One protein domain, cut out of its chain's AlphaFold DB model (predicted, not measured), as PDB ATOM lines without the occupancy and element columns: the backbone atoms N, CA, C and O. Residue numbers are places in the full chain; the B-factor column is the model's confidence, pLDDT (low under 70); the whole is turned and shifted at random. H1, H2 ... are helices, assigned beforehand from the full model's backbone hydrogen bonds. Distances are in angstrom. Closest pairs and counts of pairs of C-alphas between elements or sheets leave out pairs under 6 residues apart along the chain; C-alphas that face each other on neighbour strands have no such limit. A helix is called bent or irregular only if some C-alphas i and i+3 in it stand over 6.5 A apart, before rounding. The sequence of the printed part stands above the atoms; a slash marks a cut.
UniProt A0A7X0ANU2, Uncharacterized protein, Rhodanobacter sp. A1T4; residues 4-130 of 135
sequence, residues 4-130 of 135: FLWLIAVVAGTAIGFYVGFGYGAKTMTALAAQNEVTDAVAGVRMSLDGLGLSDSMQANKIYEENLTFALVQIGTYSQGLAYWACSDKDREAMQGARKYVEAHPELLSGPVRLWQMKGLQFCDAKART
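Overview. This is residues 4 to 130 of the 135 residues of an uncharacterized protein of Rhodanobacter sp. A1T4 (UniProt A0A7X0ANU2). One very long helix, H1, sticks out of a small helical body as a free arm with its residues 4 to 26, while its later part folds back through a tight turn into H2 as a helical hairpin. Two shorter helices pack across this hairpin, H3 on H1 and H4 on H2, and H5 comes last. The printed part has 127 residues with five named helices, H1 to H5 in order, and no named strand; the class is all helix. The whole is only just loose, close to extended, with a radius of gyration of the C-alphas of 20.6 A, and it spans 78 by 29 by 21 A, the arm making the length.

Along the chain. H1, residues 4 to 54, runs 75.3 A from C-alpha 4 at (244.064, 226.591, 209.625) to C-alpha 54 at (185.358, 263.137, 179.943). H2, residues 58 to 81, is 35.8 A long and irregular, with C-alphas 77 and 80 7.0 A apart. H3, residues 89 to 104, is 22.6 A long. H4, residues 111 to 121, is 16.0 A long and irregular, with C-alphas 112 and 115 7.4 A apart. H5, residues 123 to 130, is 12.4 A long and ends at C-alpha 130 at (191.682, 242.324, 208.158).

Arrangement. H1, with residues 30 to 52 alone, touches H2; the closest C-alphas are those of Ala 41 and Ala 71, 4.6 A apart. This hairpin has a shallow tilt of 29 degrees, opposite ways. H1 touches H3 with residues 42 to 49 alone, at a steep tilt of 66 degrees, the closest C-alphas being those of Arg 46 and Ala 94, 5.6 A apart. H2 touches H4 with residues 69 to 79 alone; the closest C-alphas, of Gly 76 and Gly 120, are 3.9 A apart, and the tilt of 71 degrees is only just about perpendicular. H3 and H4 form a second helical hairpin at 36 degrees, only just steep, with the C-alphas of Arg 99 and Leu 121 closest at 6.2 A. H5 only just touches H3, with 3 pairs of C-alphas within 8 A, the closest those of Arg 92 and Cys 124 at 5.9 A. H1 is apart from H4 and H5. In H3 every O i to N i+4 pair is within hydrogen-bond range, against 43 of 47 in H1, 18 of 20 in H2, 5 of 7 in H4 and 0 of 4 in H5, where 1 of 5 O i to N i+3 pairs is within range.

Size, cuts and confidence. The C-alphas of Phe 4 and Asp 56, the two farthest apart, are 78.7 A apart. Without the free residues 4 to 26, the body spans 43 by 30 by 25 A. The printed part has no cut and no long link. The mean pLDDT of the printed part is 74.5, and residues 4 to 34, 80 to 84 and 126 to 130 are under 70.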
ATOM      1  N   PHE A   4     245.072 226.841 210.665       44.88
ATOM      2  CA  PHE A   4     244.064 226.591 209.625       44.88
ATOM      3  C   PHE A   4     242.626 226.447 210.150       44.88
ATOM      4  O   PHE A   4     241.685 226.684 209.401       44.88
ATOM      5  N   LEU A   5     242.434 226.101 211.428       47.88
ATOM      6  CA  LEU A   5     241.094 225.904 211.996       47.88
ATOM      7  C   LEU A   5     240.366 227.224 212.299       47.88
ATOM      8  O   LEU A   5     239.142 227.272 212.238       47.88
ATOM      9  N   TRP A   6     241.103 228.308 212.562       42.62
ATOM     10  CA  TRP A   6     240.507 229.614 212.863       42.62
ATOM     11  C   TRP A   6     240.011 230.353 211.614       42.62
ATOM     12  O   TRP A   6     238.998 231.046 211.675       42.62
ATOM     13  N   LEU A   7     240.661 230.161 210.462       46.31
ATOM     14  CA  LEU A   7     240.258 230.804 209.204       46.31
ATOM     15  C   LEU A   7     238.923 230.271 208.660       46.31
ATOM     16  O   LEU A   7     238.140 231.037 208.107       46.31
ATOM     17  N   ILE A   8     238.620 228.988 208.873       52.41
ATOM     18  CA  ILE A   8     237.361 228.382 208.408       52.41
ATOM     19  C   ILE A   8     236.165 228.905 209.222       52.41
ATOM     20  O   ILE A   8     235.095 229.146 208.666       52.41
ATOM     21  N   ALA A   9     236.349 229.156 210.523       50.62
ATOM     22  CA  ALA A   9     235.284 229.653 211.394       50.62
ATOM     23  C   ALA A   9     234.860 231.100 211.065       50.62
ATOM     24  O   ALA A   9     233.673 231.418 211.118       50.62
ATOM     25  N   VAL A  10     235.801 231.965 210.669       51.44
ATOM     26  CA  VAL A  10     235.495 233.361 210.298       51.44
ATOM     27  C   VAL A  10     234.741 233.431 208.967       51.44
ATOM     28  O   VAL A  10     233.768 234.173 208.859       51.44
ATOM     29  N   VAL A  11     235.115 232.604 207.985       50.28
ATOM     30  CA  VAL A  11     234.447 232.557 206.672       50.28
ATOM     31  C   VAL A  11     233.028 231.981 206.776       50.28
ATOM     32  O   VAL A  11     232.112 232.459 206.105       50.28
ATOM     33  N   ALA A  12     232.810 231.002 207.661       47.28
ATOM     34  CA  ALA A  12     231.473 230.472 207.929       47.28
ATOM     35  C   ALA A  12     230.572 231.490 208.659       47.28
ATOM     36  O   ALA A  12     229.385 231.593 208.349       47.28
ATOM     37  N   GLY A  13     231.132 232.288 209.578       45.44
ATOM     38  CA  GLY A  13     230.393 233.330 210.301       45.44
ATOM     39  C   GLY A  13     229.953 234.502 209.416       45.44
ATOM     40  O   GLY A  13     228.832 234.994 209.555       45.44
ATOM     41  N   THR A  14     230.786 234.921 208.457       45.19
ATOM     42  CA  THR A  14     230.443 236.020 207.537       45.19
ATOM     43  C   THR A  14     229.415 235.612 206.482       45.19
ATOM     44  O   THR A  14     228.580 236.433 206.113       45.19
ATOM     45  N   ALA A  15     229.408 234.354 206.031       43.03
ATOM     46  CA  ALA A  15     228.448 233.878 205.031       43.03
ATOM     47  C   ALA A  15     226.998 233.849 205.554       43.03
ATOM     48  O   ALA A  15     226.069 234.218 204.836       43.03
ATOM     49  N   ILE A  16     226.797 233.467 206.820       46.34
ATOM     50  CA  ILE A  16     225.457 233.358 207.419       46.34
ATOM     51  C   ILE A  16     224.864 234.752 207.691       46.34
ATOM     52  O   ILE A  16     223.692 234.991 207.397       46.34
ATOM     53  N   GLY A  17     225.673 235.708 208.165       36.94
ATOM     54  CA  GLY A  17     225.233 237.095 208.377       36.94
ATOM     55  C   GLY A  17     224.878 237.835 207.079       36.94
ATOM     56  O   GLY A  17     223.906 238.591 207.043       36.94
ATOM     57  N   PHE A  18     225.607 237.573 205.988       41.75
ATOM     58  CA  PHE A  18     225.365 238.199 204.682       41.75
ATOM     59  C   PHE A  18     224.075 237.685 204.020       41.75
ATOM     60  O   PHE A  18     223.319 238.474 203.456       41.75
ATOM     61  N   TYR A  19     223.766 236.388 204.142       42.56
ATOM     62  CA  TYR A  19     222.561 235.800 203.539       42.56
ATOM     63  C   TYR A  19     221.268 236.275 204.223       42.56
ATOM     64  O   TYR A  19     220.264 236.547 203.561       42.56
ATOM     65  N   VAL A  20     221.292 236.435 205.551       42.69
ATOM     66  CA  VAL A  20     220.133 236.920 206.320       42.69
ATOM     67  C   VAL A  20     219.979 238.447 206.199       42.69
ATOM     68  O   VAL A  20     218.853 238.935 206.084       42.69
ATOM     69  N   GLY A  21     221.085 239.201 206.132       34.12
ATOM     70  CA  GLY A  21     221.085 240.660 205.955       34.12
ATOM     71  C   GLY A  21     220.628 241.130 204.566       34.12
ATOM     72  O   GLY A  21     219.808 242.046 204.472       34.12
ATOM     73  N   PHE A  22     221.064 240.465 203.488       37.25
ATOM     74  CA  PHE A  22     220.570 240.747 202.129       37.25
ATOM     75  C   PHE A  22     219.132 240.279 201.923       37.25
ATOM     76  O   PHE A  22     218.369 240.959 201.244       37.25
ATOM     77  N   GLY A  23     218.726 239.162 202.534       39.72
ATOM     78  CA  GLY A  23     217.343 238.690 202.461       39.72
ATOM     79  C   GLY A  23     216.347 239.696 203.046       39.72
ATOM     80  O   GLY A  23     215.283 239.903 202.466       39.72
ATOM     81  N   TYR A  24     216.694 240.357 204.154       44.66
ATOM     82  CA  TYR A  24     215.874 241.427 204.731       44.66
ATOM     83  C   TYR A  24     215.959 242.732 203.928       44.66
ATOM     84  O   TYR A  24     214.913 243.296 203.613       44.66
ATOM     85  N   GLY A  25     217.164 243.165 203.530       40.09
ATOM     86  CA  GLY A  25     217.373 244.387 202.740       40.09
ATOM     87  C   GLY A  25     216.707 244.350 201.357       40.09
ATOM     88  O   GLY A  25     216.011 245.293 200.974       40.09
ATOM     89  N   ALA A  26     216.834 243.231 200.639       46.19
ATOM     90  CA  ALA A  26     216.177 243.012 199.354       46.19
ATOM     91  C   ALA A  26     214.655 242.942 199.513       46.19
ATOM     92  O   ALA A  26     213.947 243.617 198.779       46.19
ATOM     93  N   LYS A  27     214.134 242.228 200.524       50.75
ATOM     94  CA  LYS A  27     212.687 242.211 200.804       50.75
ATOM     95  C   LYS A  27     212.142 243.604 201.113       50.75
ATOM     96  O   LYS A  27     211.062 243.933 200.632       50.75
ATOM     97  N   THR A  28     212.869 244.433 201.862       53.38
ATOM     98  CA  THR A  28     212.447 245.815 202.138       53.38
ATOM     99  C   THR A  28     212.503 246.710 200.903       53.38
ATOM    100  O   THR A  28     211.562 247.464 200.677       53.38
ATOM    101  N   MET A  29     213.535 246.598 200.058       52.94
ATOM    102  CA  MET A  29     213.619 247.366 198.809       52.94
ATOM    103  C   MET A  29     212.565 246.921 197.790       52.94
ATOM    104  O   MET A  29     211.908 247.764 197.189       52.94
ATOM    105  N   THR A  30     212.332 245.614 197.647       59.12
ATOM    106  CA  THR A  30     211.255 245.072 196.809       59.12
ATOM    107  C   THR A  30     209.883 245.498 197.327       59.12
ATOM    108  O   THR A  30     209.021 245.849 196.530       59.12
ATOM    109  N   ALA A  31     209.676 245.540 198.646       60.72
ATOM    110  CA  ALA A  31     208.432 246.032 199.233       60.72
ATOM    111  C   ALA A  31     208.241 247.548 199.047       60.72
ATOM    112  O   ALA A  31     207.107 247.995 198.906       60.72
ATOM    113  N   LEU A  32     209.312 248.348 199.047       62.75
ATOM    114  CA  LEU A  32     209.257 249.789 198.764       62.75
ATOM    115  C   LEU A  32     208.982 250.065 197.281       62.75
ATOM    116  O   LEU A  32     208.114 250.873 196.964       62.75
ATOM    117  N   ALA A  33     209.653 249.351 196.376       67.88
ATOM    118  CA  ALA A  33     209.394 249.442 194.941       67.88
ATOM    119  C   ALA A  33     207.953 249.023 194.614       67.88
ATOM    120  O   ALA A  33     207.237 249.761 193.949       67.88
ATOM    121  N   ALA A  34     207.482 247.906 195.178       69.88
ATOM    122  CA  ALA A  34     206.099 247.464 195.019       69.88
ATOM    123  C   ALA A  34     205.083 248.492 195.552       69.88
ATOM    124  O   ALA A  34     204.009 248.636 194.978       69.88
ATOM    125  N   GLN A  35     205.402 249.216 196.635       75.81
ATOM    126  CA  GLN A  35     204.539 250.286 197.155       75.81
ATOM    127  C   GLN A  35     204.428 251.453 196.174       75.81
ATOM    128  O   GLN A  35     203.316 251.906 195.910       75.81
ATOM    129  N   ASN A  36     205.546 251.903 195.603       78.12
ATOM    130  CA  ASN A  36     205.538 252.981 194.615       78.12
ATOM    131  C   ASN A  36     204.761 252.577 193.356       78.12
ATOM    132  O   ASN A  36     203.889 253.324 192.926       78.12
ATOM    133  N   GLU A  37     205.000 251.369 192.840       81.81
ATOM    134  CA  GLU A  37     204.291 250.830 191.670       81.81
ATOM    135  C   GLU A  37     202.779 250.744 191.908       81.81
ATOM    136  O   GLU A  37     201.992 251.135 191.056       81.81
ATOM    137  N   VAL A  38     202.332 250.294 193.088       83.12
ATOM    138  CA  VAL A  38     200.890 250.262 193.387       83.12
ATOM    139  C   VAL A  38     200.310 251.653 193.613       83.12
ATOM    140  O   VAL A  38     199.161 251.878 193.243       83.12
ATOM    141  N   THR A  39     201.074 252.593 194.172       85.00
ATOM    142  CA  THR A  39     200.635 253.997 194.263       85.00
ATOM    143  C   THR A  39     200.343 254.552 192.877       85.00
ATOM    144  O   THR A  39     199.270 255.112 192.647       85.00
ATOM    145  N   ASP A  40     201.299 254.378 191.966       86.38
ATOM    146  CA  ASP A  40     201.222 254.901 190.610       86.38
ATOM    147  C   ASP A  40     200.116 254.198 189.823       86.38
ATOM    148  O   ASP A  40     199.271 254.847 189.213       86.38
ATOM    149  N   ALA A  41     200.003 252.877 189.959       87.38
ATOM    150  CA  ALA A  41     198.936 252.119 189.325       87.38
ATOM    151  C   ALA A  41     197.543 252.525 189.841       87.38
ATOM    152  O   ALA A  41     196.615 252.683 189.050       87.38
ATOM    153  N   VAL A  42     197.365 252.768 191.145       87.50
ATOM    154  CA  VAL A  42     196.085 253.275 191.682       87.50
ATOM    155  C   VAL A  42     195.787 254.693 191.176       87.50
ATOM    156  O   VAL A  42     194.632 255.006 190.873       87.50
ATOM    157  N   ALA A  43     196.803 255.545 191.021       88.12
ATOM    158  CA  ALA A  43     196.639 256.842 190.366       88.12
ATOM    159  C   ALA A  43     196.254 256.684 188.883       88.12
ATOM    160  O   ALA A  43     195.356 257.380 188.409       88.12
ATOM    161  N   GLY A  44     196.848 255.719 188.180       85.50
ATOM    162  CA  GLY A  44     196.513 255.350 186.807       85.50
ATOM    163  C   GLY A  44     195.065 254.886 186.647       85.50
ATOM    164  O   GLY A  44     194.400 255.295 185.694       85.50
ATOM    165  N   VAL A  45     194.530 254.118 187.605       90.19
ATOM    166  CA  VAL A  45     193.099 253.760 187.639       90.19
ATOM    167  C   VAL A  45     192.230 255.017 187.683       90.19
ATOM    168  O   VAL A  45     191.302 255.139 186.887       90.19
ATOM    169  N   ARG A  46     192.541 255.970 188.570       89.62
ATOM    170  CA  ARG A  46     191.784 257.229 188.684       89.62
ATOM    171  C   ARG A  46     191.819 258.035 187.392       89.62
ATOM    172  O   ARG A  46     190.766 258.364 186.866       89.62
ATOM    173  N   MET A  47     193.013 258.293 186.861       87.62
ATOM    174  CA  MET A  47     193.168 259.076 185.630       87.62
ATOM    175  C   MET A  47     192.460 258.423 184.443       87.62
ATOM    176  O   MET A  47     191.892 259.122 183.610       87.62
ATOM    177  N   SER A  48     192.477 257.090 184.368       88.06
ATOM    178  CA  SER A  48     191.789 256.365 183.301       88.06
ATOM    179  C   SER A  48     190.274 256.499 183.422       88.06
ATOM    180  O   SER A  48     189.612 256.757 182.425       88.06
ATOM    181  N   LEU A  49     189.719 256.392 184.632       90.44
ATOM    182  CA  LEU A  49     188.281 256.576 184.858       90.44
ATOM    183  C   LEU A  49     187.825 258.014 184.600       90.44
ATOM    184  O   LEU A  49     186.793 258.211 183.962       90.44
ATOM    185  N   ASP A  50     188.602 259.002 185.040       89.19
ATOM    186  CA  ASP A  50     188.324 260.411 184.752       89.19
ATOM    187  C   ASP A  50     188.372 260.667 183.237       89.19
ATOM    188  O   ASP A  50     187.484 261.312 182.682       89.19
ATOM    189  N   GLY A  51     189.366 260.100 182.545       84.44
ATOM    190  CA  GLY A  51     189.490 260.173 181.090       84.44
ATOM    191  C   GLY A  51     188.304 259.545 180.357       84.44
ATOM    192  O   GLY A  51     187.762 260.153 179.437       84.44
ATOM    193  N   LEU A  52     187.848 258.373 180.806       87.75
ATOM    194  CA  LEU A  52     186.661 257.696 180.271       87.75
ATOM    195  C   LEU A  52     185.374 258.493 180.494       87.75
ATOM    196  O   LEU A  52     184.485 258.459 179.649       87.75
ATOM    197  N   GLY A  53     185.268 259.215 181.612       83.06
ATOM    198  CA  GLY A  53     184.112 260.060 181.913       83.06
ATOM    199  C   GLY A  53     184.071 261.376 181.131       83.06
ATOM    200  O   GLY A  53     183.001 261.966 181.001       83.06
ATOM    201  N   LEU A  54     185.217 261.844 180.626       79.00
ATOM    202  CA  LEU A  54     185.358 263.137 179.943       79.00
ATOM    203  C   LEU A  54     185.513 263.023 178.420       79.00
ATOM    204  O   LEU A  54     185.452 264.036 177.725       79.00
ATOM    205  N   SER A  55     185.765 261.823 177.897       76.38
ATOM    206  CA  SER A  55     186.090 261.620 176.489       76.38
ATOM    207  C   SER A  55     184.879 261.186 175.659       76.38
ATOM    208  O   SER A  55     184.341 260.092 175.822       76.38
ATOM    209  N   ASP A  56     184.537 262.007 174.664       76.75
ATOM    210  CA  ASP A  56     183.548 261.675 173.626       76.75
ATOM    211  C   ASP A  56     184.148 260.845 172.470       76.75
ATOM    212  O   ASP A  56     183.439 260.401 171.564       76.75
ATOM    213  N   SER A  57     185.471 260.641 172.460       85.12
ATOM    214  CA  SER A  57     186.174 259.953 171.375       85.12
ATOM    215  C   SER A  57     186.381 258.474 171.682       85.12
ATOM    216  O   SER A  57     187.062 258.106 172.638       85.12
ATOM    217  N   MET A  58     185.904 257.613 170.781       81.31
ATOM    218  CA  MET A  58     186.107 256.160 170.854       81.31
ATOM    219  C   MET A  58     187.595 255.767 170.917       81.31
ATOM    220  O   MET A  58     187.957 254.812 171.597       81.31
ATOM    221  N   GLN A  59     188.476 256.506 170.233       77.19
ATOM    222  CA  GLN A  59     189.917 256.218 170.243       77.19
ATOM    223  C   GLN A  59     190.558 256.557 171.589       77.19
ATOM    224  O   GLN A  59     191.394 255.801 172.076       77.19
ATOM    225  N   ALA A  60     190.158 257.672 172.201       77.56
ATOM    226  CA  ALA A  60     190.649 258.047 173.520       77.56
ATOM    227  C   ALA A  60     190.104 257.097 174.597       77.56
ATOM    228  O   ALA A  60     190.868 256.665 175.456       77.56
ATOM    229  N   ASN A  61     188.842 256.668 174.482       84.75
ATOM    230  CA  ASN A  61     188.260 255.678 175.393       84.75
ATOM    231  C   ASN A  61     189.044 254.369 175.369       84.75
ATOM    232  O   ASN A  61     189.405 253.864 176.425       84.75
ATOM    233  N   LYS A  62     189.431 253.896 174.180       85.00
ATOM    234  CA  LYS A  62     190.267 252.699 174.054       85.00
ATOM    235  C   LYS A  62     191.621 252.837 174.763       85.00
ATOM    236  O   LYS A  62     192.065 251.904 175.423       85.00
ATOM    237  N   ILE A  63     192.275 253.997 174.663       84.06
ATOM    238  CA  ILE A  63     193.544 254.248 175.368       84.06
ATOM    239  C   ILE A  63     193.328 254.212 176.885       84.06
ATOM    240  O   ILE A  63     194.120 253.612 177.611       84.06
ATOM    241  N   TYR A  64     192.253 254.828 177.379       88.00
ATOM    242  CA  TYR A  64     191.947 254.805 178.806       88.00
ATOM    243  C   TYR A  64     191.532 253.412 179.303       88.00
ATOM    244  O   TYR A  64     191.920 253.030 180.403       88.00
ATOM    245  N   GLU A  65     190.830 252.615 178.499       89.75
ATOM    246  CA  GLU A  65     190.525 251.204 178.777       89.75
ATOM    247  C   GLU A  65     191.797 250.344 178.882       89.75
ATOM    248  O   GLU A  65     191.934 249.527 179.803       89.75
ATOM    249  N   GLU A  66     192.749 250.537 177.966       84.25
ATOM    250  CA  GLU A  66     194.049 249.857 177.983       84.25
ATOM    251  C   GLU A  66     194.873 250.265 179.214       84.25
ATOM    252  O   GLU A  66     195.401 249.400 179.922       84.25
ATOM    253  N   ASN A  67     194.912 251.562 179.535       86.44
ATOM    254  CA  ASN A  67     195.594 252.080 180.723       86.44
ATOM    255  C   ASN A  67     194.961 251.558 182.020       86.44
ATOM    256  O   ASN A  67     195.678 251.122 182.924       86.44
ATOM    257  N   LEU A  68     193.627 251.528 182.096       89.25
ATOM    258  CA  LEU A  68     192.890 250.951 183.219       89.25
ATOM    259  C   LEU A  68     193.239 249.470 183.391       89.25
ATOM    260  O   LEU A  68     193.541 249.014 184.494       89.25
ATOM    261  N   THR A  69     193.244 248.719 182.292       88.50
ATOM    262  CA  THR A  69     193.608 247.300 182.273       88.50
ATOM    263  C   THR A  69     195.026 247.077 182.790       88.50
ATOM    264  O   THR A  69     195.238 246.225 183.659       88.50
ATOM    265  N   PHE A  70     195.992 247.851 182.298       86.38
ATOM    266  CA  PHE A  70     197.387 247.747 182.708       86.38
ATOM    267  C   PHE A  70     197.569 248.073 184.194       86.38
ATOM    268  O   PHE A  70     198.193 247.300 184.925       86.38
ATOM    269  N   ALA A  71     196.938 249.150 184.665       88.94
ATOM    270  CA  ALA A  71     196.954 249.542 186.066       88.94
ATOM    271  C   ALA A  71     196.387 248.438 186.978       88.94
ATOM    272  O   ALA A  71     196.999 248.081 187.987       88.94
ATOM    273  N   LEU A  72     195.268 247.811 186.603       88.56
ATOM    274  CA  LEU A  72     194.694 246.692 187.362       88.56
ATOM    275  C   LEU A  72     195.631 245.477 187.422       88.56
ATOM    276  O   LEU A  72     195.740 244.836 188.471       88.56
ATOM    277  N   VAL A  73     196.334 245.164 186.329       86.75
ATOM    278  CA  VAL A  73     197.334 244.085 186.306       86.75
ATOM    279  C   VAL A  73     198.515 244.409 187.215       86.75
ATOM    280  O   VAL A  73     198.935 243.539 187.983       86.75
ATOM    281  N   GLN A  74     199.033 245.639 187.176       84.31
ATOM    282  CA  GLN A  74     200.120 246.070 188.057       84.31
ATOM    283  C   GLN A  74     199.717 245.959 189.530       84.31
ATOM    284  O   GLN A  74     200.410 245.290 190.301       84.31
ATOM    285  N   ILE A  75     198.556 246.503 189.913       87.62
ATOM    286  CA  ILE A  75     198.031 246.376 191.283       87.62
ATOM    287  C   ILE A  75     197.930 244.898 191.667       87.62
ATOM    288  O   ILE A  75     198.424 244.491 192.718       87.62
ATOM    289  N   GLY A  76     197.337 244.063 190.810       85.31
ATOM    290  CA  GLY A  76     197.189 242.633 191.069       85.31
ATOM    291  C   GLY A  76     198.524 241.911 191.264       85.31
ATOM    292  O   GLY A  76     198.629 241.059 192.149       85.31
ATOM    293  N   THR A  77     199.538 242.277 190.483       84.44
ATOM    294  CA  THR A  77     200.881 241.680 190.506       84.44
ATOM    295  C   THR A  77     201.634 242.059 191.777       84.44
ATOM    296  O   THR A  77     202.176 241.193 192.465       84.44
ATOM    297  N   TYR A  78     201.617 243.341 192.140       81.56
ATOM    298  CA  TYR A  78     202.388 243.864 193.268       81.56
ATOM    299  C   TYR A  78     201.644 243.811 194.609       81.56
ATOM    300  O   TYR A  78     202.280 243.899 195.661       81.56
ATOM    301  N   SER A  79     200.325 243.573 194.610       77.06
ATOM    302  CA  SER A  79     199.492 243.523 195.826       77.06
ATOM    303  C   SER A  79     199.991 242.551 196.899       77.06
ATOM    304  O   SER A  79     199.802 242.794 198.092       77.06
ATOM    305  N   GLN A  80     200.659 241.465 196.498       69.50
ATOM    306  CA  GLN A  80     201.169 240.433 197.404       69.50
ATOM    307  C   GLN A  80     202.362 240.904 198.255       69.50
ATOM    308  O   GLN A  80     202.596 240.351 199.327       69.50
ATOM    309  N   GLY A  81     203.099 241.928 197.810       66.12
ATOM    310  CA  GLY A  81     204.274 242.463 198.509       66.12
ATOM    311  C   GLY A  81     203.968 243.570 199.522       66.12
ATOM    312  O   GLY A  81     204.877 244.079 200.179       66.12
ATOM    313  N   LEU A  82     202.701 243.968 199.664       67.88
ATOM    314  CA  LEU A  82     202.313 245.188 200.370       67.88
ATOM    315  C   LEU A  82     201.836 244.920 201.797       67.88
ATOM    316  O   LEU A  82     200.643 245.006 202.094       67.88
ATOM    317  N   ALA A  83     202.765 244.660 202.719       58.81
ATOM    318  CA  ALA A  83     202.425 244.450 204.131       58.81
ATOM    319  C   ALA A  83     201.704 245.669 204.755       58.81
ATOM    320  O   ALA A  83     200.669 245.512 205.402       58.81
ATOM    321  N   TYR A  84     202.155 246.896 204.463       63.09
ATOM    322  CA  TYR A  84     201.705 248.110 205.170       63.09
ATOM    323  C   TYR A  84     200.804 249.055 204.361       63.09
ATOM    324  O   TYR A  84     200.257 250.000 204.921       63.09
ATOM    325  N   TRP A  85     200.581 248.788 203.071       71.50
ATOM    326  CA  TRP A  85     199.772 249.671 202.222       71.50
ATOM    327  C   TRP A  85     198.295 249.700 202.630       71.50
ATOM    328  O   TRP A  85     197.730 248.657 202.940       71.50
ATOM    329  N   ALA A  86     197.620 250.840 202.589       80.06
ATOM    330  CA  ALA A  86     196.184 250.897 202.838       80.06
ATOM    331  C   ALA A  86     195.511 251.812 201.825       80.06
ATOM    332  O   ALA A  86     195.994 252.910 201.580       80.06
ATOM    333  N   CYS A  87     194.382 251.367 201.278       85.25
ATOM    334  CA  CYS A  87     193.567 252.217 200.425       85.25
ATOM    335  C   CYS A  87     192.957 253.353 201.252       85.25
ATOM    336  O   CYS A  87     192.316 253.096 202.278       85.25
ATOM    337  N   SER A  88     193.144 254.584 200.785       88.00
ATOM    338  CA  SER A  88     192.355 255.742 201.203       88.00
ATOM    339  C   SER A  88     190.913 255.615 200.700       88.00
ATOM    340  O   SER A  88     190.618 254.792 199.830       88.00
ATOM    341  N   ASP A  89     190.001 256.443 201.206       87.75
ATOM    342  CA  ASP A  89     188.610 256.423 200.736       87.75
ATOM    343  C   ASP A  89     188.501 256.772 199.247       87.75
ATOM    344  O   ASP A  89     187.763 256.117 198.516       87.75
ATOM    345  N   LYS A  90     189.343 257.693 198.765       87.19
ATOM    346  CA  LYS A  90     189.446 258.014 197.337       87.19
ATOM    347  C   LYS A  90     189.987 256.846 196.501       87.19
ATOM    348  O   LYS A  90     189.618 256.696 195.342       87.19
ATOM    349  N   ASP A  91     190.880 256.015 197.054       89.25
ATOM    350  CA  ASP A  91     191.352 254.810 196.351       89.25
ATOM    351  C   ASP A  91     190.220 253.795 196.244       89.25
ATOM    352  O   ASP A  91     190.014 253.202 195.193       89.25
ATOM    353  N   ARG A  92     189.454 253.619 197.324       89.00
ATOM    354  CA  ARG A  92     188.299 252.717 197.332       89.00
ATOM    355  C   ARG A  92     187.245 253.151 196.327       89.00
ATOM    356  O   ARG A  92     186.760 252.306 195.585       89.00
ATOM    357  N   GLU A  93     186.920 254.438 196.289       90.25
ATOM    358  CA  GLU A  93     185.972 254.999 195.326       90.25
ATOM    359  C   GLU A  93     186.436 254.755 193.886       90.25
ATOM    360  O   GLU A  93     185.678 254.219 193.081       90.25
ATOM    361  N   ALA A  94     187.710 255.027 193.588       90.38
ATOM    362  CA  ALA A  94     188.293 254.759 192.276       90.38
ATOM    363  C   ALA A  94     188.236 253.271 191.902       90.38
ATOM    364  O   ALA A  94     187.817 252.917 190.805       90.38
ATOM    365  N   MET A  95     188.591 252.374 192.825       92.19
ATOM    366  CA  MET A  95     188.542 250.930 192.580       92.19
ATOM    367  C   MET A  95     187.106 250.404 192.431       92.19
ATOM    368  O   MET A  95     186.870 249.464 191.670       92.19
ATOM    369  N   GLN A  96     186.130 251.012 193.110       92.31
ATOM    370  CA  GLN A  96     184.709 250.730 192.890       92.31
ATOM    371  C   GLN A  96     184.235 251.242 191.527       92.31
ATOM    372  O   GLN A  96     183.494 250.534 190.847       92.31
ATOM    373  N   GLY A  97     184.682 252.427 191.107       92.44
ATOM    374  CA  GLY A  97     184.452 252.952 189.761       92.44
ATOM    375  C   GLY A  97     185.006 252.012 188.692       92.44
ATOM    376  O   GLY A  97     184.270 251.606 187.795       92.44
ATOM    377  N   ALA A  98     186.252 251.561 188.860       93.19
ATOM    378  CA  ALA A  98     186.889 250.576 187.986       93.19
ATOM    379  C   ALA A  98     186.087 249.279 187.912       93.19
ATOM    380  O   ALA A  98     185.889 248.739 186.829       93.19
ATOM    381  N   ARG A  99     185.580 248.790 189.049       93.38
ATOM    382  CA  ARG A  99     184.747 247.587 189.082       93.38
ATOM    383  C   ARG A  99     183.452 247.761 188.306       93.38
ATOM    384  O   ARG A  99     183.165 246.925 187.463       93.38
ATOM    385  N   LYS A 100     182.709 248.841 188.555       93.25
ATOM    386  CA  LYS A 100     181.458 249.127 187.835       93.25
ATOM    387  C   LYS A 100     181.697 249.256 186.334       93.25
ATOM    388  O   LYS A 100     180.917 248.739 185.542       93.25
ATOM    389  N   TYR A 101     182.782 249.923 185.955       91.81
ATOM    390  CA  TYR A 101     183.150 250.091 184.558       91.81
ATOM    391  C   TYR A 101     183.472 248.745 183.900       91.81
ATOM    392  O   TYR A 101     182.910 248.407 182.867       91.81
ATOM    393  N   VAL A 102     184.294 247.920 184.544       92.00
ATOM    394  CA  VAL A 102     184.630 246.578 184.053       92.00
ATOM    395  C   VAL A 102     183.421 245.628 184.047       92.00
ATOM    396  O   VAL A 102     183.321 244.769 183.178       92.00
ATOM    397  N   GLU A 103     182.484 245.766 184.984       91.44
ATOM    398  CA  GLU A 103     181.217 245.021 184.973       91.44
ATOM    399  C   GLU A 103     180.345 245.395 183.765       91.44
ATOM    400  O   GLU A 103     179.685 244.524 183.200       91.44
ATOM    401  N   ALA A 104     180.370 246.665 183.349       92.31
ATOM    402  CA  ALA A 104     179.714 247.129 182.128       92.31
ATOM    403  C   ALA A 104     180.471 246.722 180.847       92.31
ATOM    404  O   ALA A 104     179.842 246.579 179.800       92.31
ATOM    405  N   HIS A 105     181.783 246.494 180.950       90.00
ATOM    406  CA  HIS A 105     182.701 246.164 179.854       90.00
ATOM    407  C   HIS A 105     183.467 244.853 180.121       90.00
ATOM    408  O   HIS A 105     184.687 244.860 180.345       90.00
ATOM    409  N   PRO A 106     182.778 243.695 180.142       87.81
ATOM    410  CA  PRO A 106     183.385 242.415 180.510       87.81
ATOM    411  C   PRO A 106     184.507 241.966 179.561       87.81
ATOM    412  O   PRO A 106     185.352 241.158 179.955       87.81
ATOM    413  N   GLU A 107     184.558 242.492 178.336       87.50
ATOM    414  CA  GLU A 107     185.635 242.294 177.362       87.50
ATOM    415  C   GLU A 107     187.015 242.705 177.898       87.50
ATOM    416  O   GLU A 107     188.027 242.107 177.511       87.50
ATOM    417  N   LEU A 108     187.056 243.649 178.846       84.81
ATOM    418  CA  LEU A 108     188.287 244.093 179.497       84.81
ATOM    419  C   LEU A 108     188.888 243.000 180.390       84.81
ATOM    420  O   LEU A 108     190.102 242.953 180.564       84.81
ATOM    421  N   LEU A 109     188.074 242.079 180.919       84.81
ATOM    422  CA  LEU A 109     188.522 240.932 181.720       84.81
ATOM    423  C   LEU A 109     188.731 239.692 180.854       84.81
ATOM    424  O   LEU A 109     188.088 238.655 181.051       84.81
ATOM    425  N   SER A 110     189.659 239.770 179.910       78.31
ATOM    426  CA  SER A 110     189.929 238.677 178.982       78.31
ATOM    427  C   SER A 110     191.409 238.298 178.910       78.31
ATOM    428  O   SER A 110     192.311 239.007 179.357       78.31
ATOM    429  N   GLY A 111     191.659 237.099 178.383       80.12
ATOM    430  CA  GLY A 111     193.009 236.618 178.125       80.12
ATOM    431  C   GLY A 111     193.809 236.198 179.371       80.12
ATOM    432  O   GLY A 111     193.251 235.944 180.444       80.12
ATOM    433  N   PRO A 112     195.141 236.072 179.230       77.75
ATOM    434  CA  PRO A 112     196.012 235.461 180.240       77.75
ATOM    435  C   PRO A 112     196.194 236.320 181.501       77.75
ATOM    436  O   PRO A 112     196.642 235.818 182.531       77.75
ATOM    437  N   VAL A 113     195.836 237.606 181.444       80.50
ATOM    438  CA  VAL A 113     196.007 238.563 182.547       80.50
ATOM    439  C   VAL A 113     194.771 238.703 183.440       80.50
ATOM    440  O   VAL A 113     194.851 239.346 184.489       80.50
ATOM    441  N   ARG A 114     193.660 238.035 183.096       85.44
ATOM    442  CA  ARG A 114     192.379 238.100 183.819       85.44
ATOM    443  C   ARG A 114     192.508 237.879 185.323       85.44
ATOM    444  O   ARG A 114     191.886 238.583 186.115       85.44
ATOM    445  N   LEU A 115     193.329 236.913 185.740       84.56
ATOM    446  CA  LEU A 115     193.548 236.623 187.160       84.56
ATOM    447  C   LEU A 115     194.127 237.833 187.909       84.56
ATOM    448  O   LEU A 115     193.722 238.120 189.036       84.56
ATOM    449  N   TRP A 116     195.069 238.539 187.287       84.56
ATOM    450  CA  TRP A 116     195.734 239.698 187.875       84.56
ATOM    451  C   TRP A 116     194.822 240.918 187.884       84.56
ATOM    452  O   TRP A 116     194.747 241.587 188.907       84.56
ATOM    453  N   GLN A 117     194.042 241.136 186.825       86.56
ATOM    454  CA  GLN A 117     193.028 242.193 186.799       86.56
ATOM    455  C   GLN A 117     191.988 242.010 187.910       86.56
ATOM    456  O   GLN A 117     191.692 242.948 188.647       86.56
ATOM    457  N   MET A 118     191.490 240.782 188.098       87.50
ATOM    458  CA  MET A 118     190.543 240.458 189.172       87.50
ATOM    459  C   MET A 118     191.145 240.689 190.562       87.50
ATOM    460  O   MET A 118     190.480 241.239 191.440       87.50
ATOM    461  N   LYS A 119     192.414 240.314 190.769       87.62
ATOM    462  CA  LYS A 119     193.137 240.632 192.011       87.62
ATOM    463  C   LYS A 119     193.284 242.139 192.211       87.62
ATOM    464  O   LYS A 119     193.079 242.610 193.326       87.62
ATOM    465  N   GLY A 120     193.603 242.879 191.149       87.56
ATOM    466  CA  GLY A 120     193.670 244.337 191.153       87.56
ATOM    467  C   GLY A 120     192.350 244.949 191.603       87.56
ATOM    468  O   GLY A 120     192.324 245.683 192.582       87.56
ATOM    469  N   LEU A 121     191.236 244.549 190.984       90.25
ATOM    470  CA  LEU A 121     189.887 245.014 191.333       90.25
ATOM    471  C   LEU A 121     189.517 244.756 192.799       90.25
ATOM    472  O   LEU A 121     188.805 245.556 193.402       90.25
ATOM    473  N   GLN A 122     189.994 243.654 193.383       88.88
ATOM    474  CA  GLN A 122     189.729 243.266 194.774       88.88
ATOM    475  C   GLN A 122     190.743 243.828 195.780       88.88
ATOM    476  O   GLN A 122     190.609 243.592 196.984       88.88
ATOM    477  N   PHE A 123     191.746 244.578 195.320       86.56
ATOM    478  CA  PHE A 123     192.866 245.024 196.146       86.56
ATOM    479  C   PHE A 123     192.422 245.790 197.400       86.56
ATOM    480  O   PHE A 123     192.878 245.499 198.510       86.56
ATOM    481  N   CYS A 124     191.475 246.718 197.242       86.75
ATOM    482  CA  CYS A 124     190.962 247.513 198.355       86.75
ATOM    483  C   CYS A 124     189.903 246.796 199.213       86.75
ATOM    484  O   CYS A 124     189.667 247.223 200.346       86.75
ATOM    485  N   ASP A 125     189.326 245.685 198.741       80.69
ATOM    486  CA  ASP A 125     188.349 244.886 199.498       80.69
ATOM    487  C   ASP A 125     189.046 243.944 200.487       80.69
ATOM    488  O   ASP A 125     188.609 243.766 201.628       80.69
ATOM    489  N   ALA A 126     190.164 243.344 200.065       59.81
ATOM    490  CA  ALA A 126     190.882 242.339 200.843       59.81
ATOM    491  C   ALA A 126     191.450 242.899 202.162       59.81
ATOM    492  O   ALA A 126     191.459 242.198 203.176       59.81
ATOM    493  N   LYS A 127     191.861 244.177 202.189       53.16
ATOM    494  CA  LYS A 127     192.368 244.847 203.405       53.16
ATOM    495  C   LYS A 127     191.294 245.445 204.314       53.16
ATOM    496  O   LYS A 127     191.602 245.781 205.455       53.16
ATOM    497  N   ALA A 128     190.043 245.558 203.862       47.78
ATOM    498  CA  ALA A 128     188.940 245.930 204.747       47.78
ATOM    499  C   ALA A 128     188.598 244.783 205.720       47.78
ATOM    500  O   ALA A 128     188.345 245.028 206.899       47.78
ATOM    501  N   ARG A 129     188.692 243.522 205.266       44.16
ATOM    502  CA  ARG A 129     188.416 242.339 206.106       44.16
ATOM    503  C   ARG A 129     189.406 242.143 207.254       44.16
ATOM    504  O   ARG A 129     188.999 241.688 208.315       44.16
ATOM    505  N   THR A 130     190.678 242.506 207.092       46.41
ATOM    506  CA  THR A 130     191.682 242.324 208.158       46.41
ATOM    507  C   THR A 130     191.614 243.380 209.259       46.41
ATOM    508  O   THR A 130     192.086 243.120 210.360       46.41
TER     509      THR A 130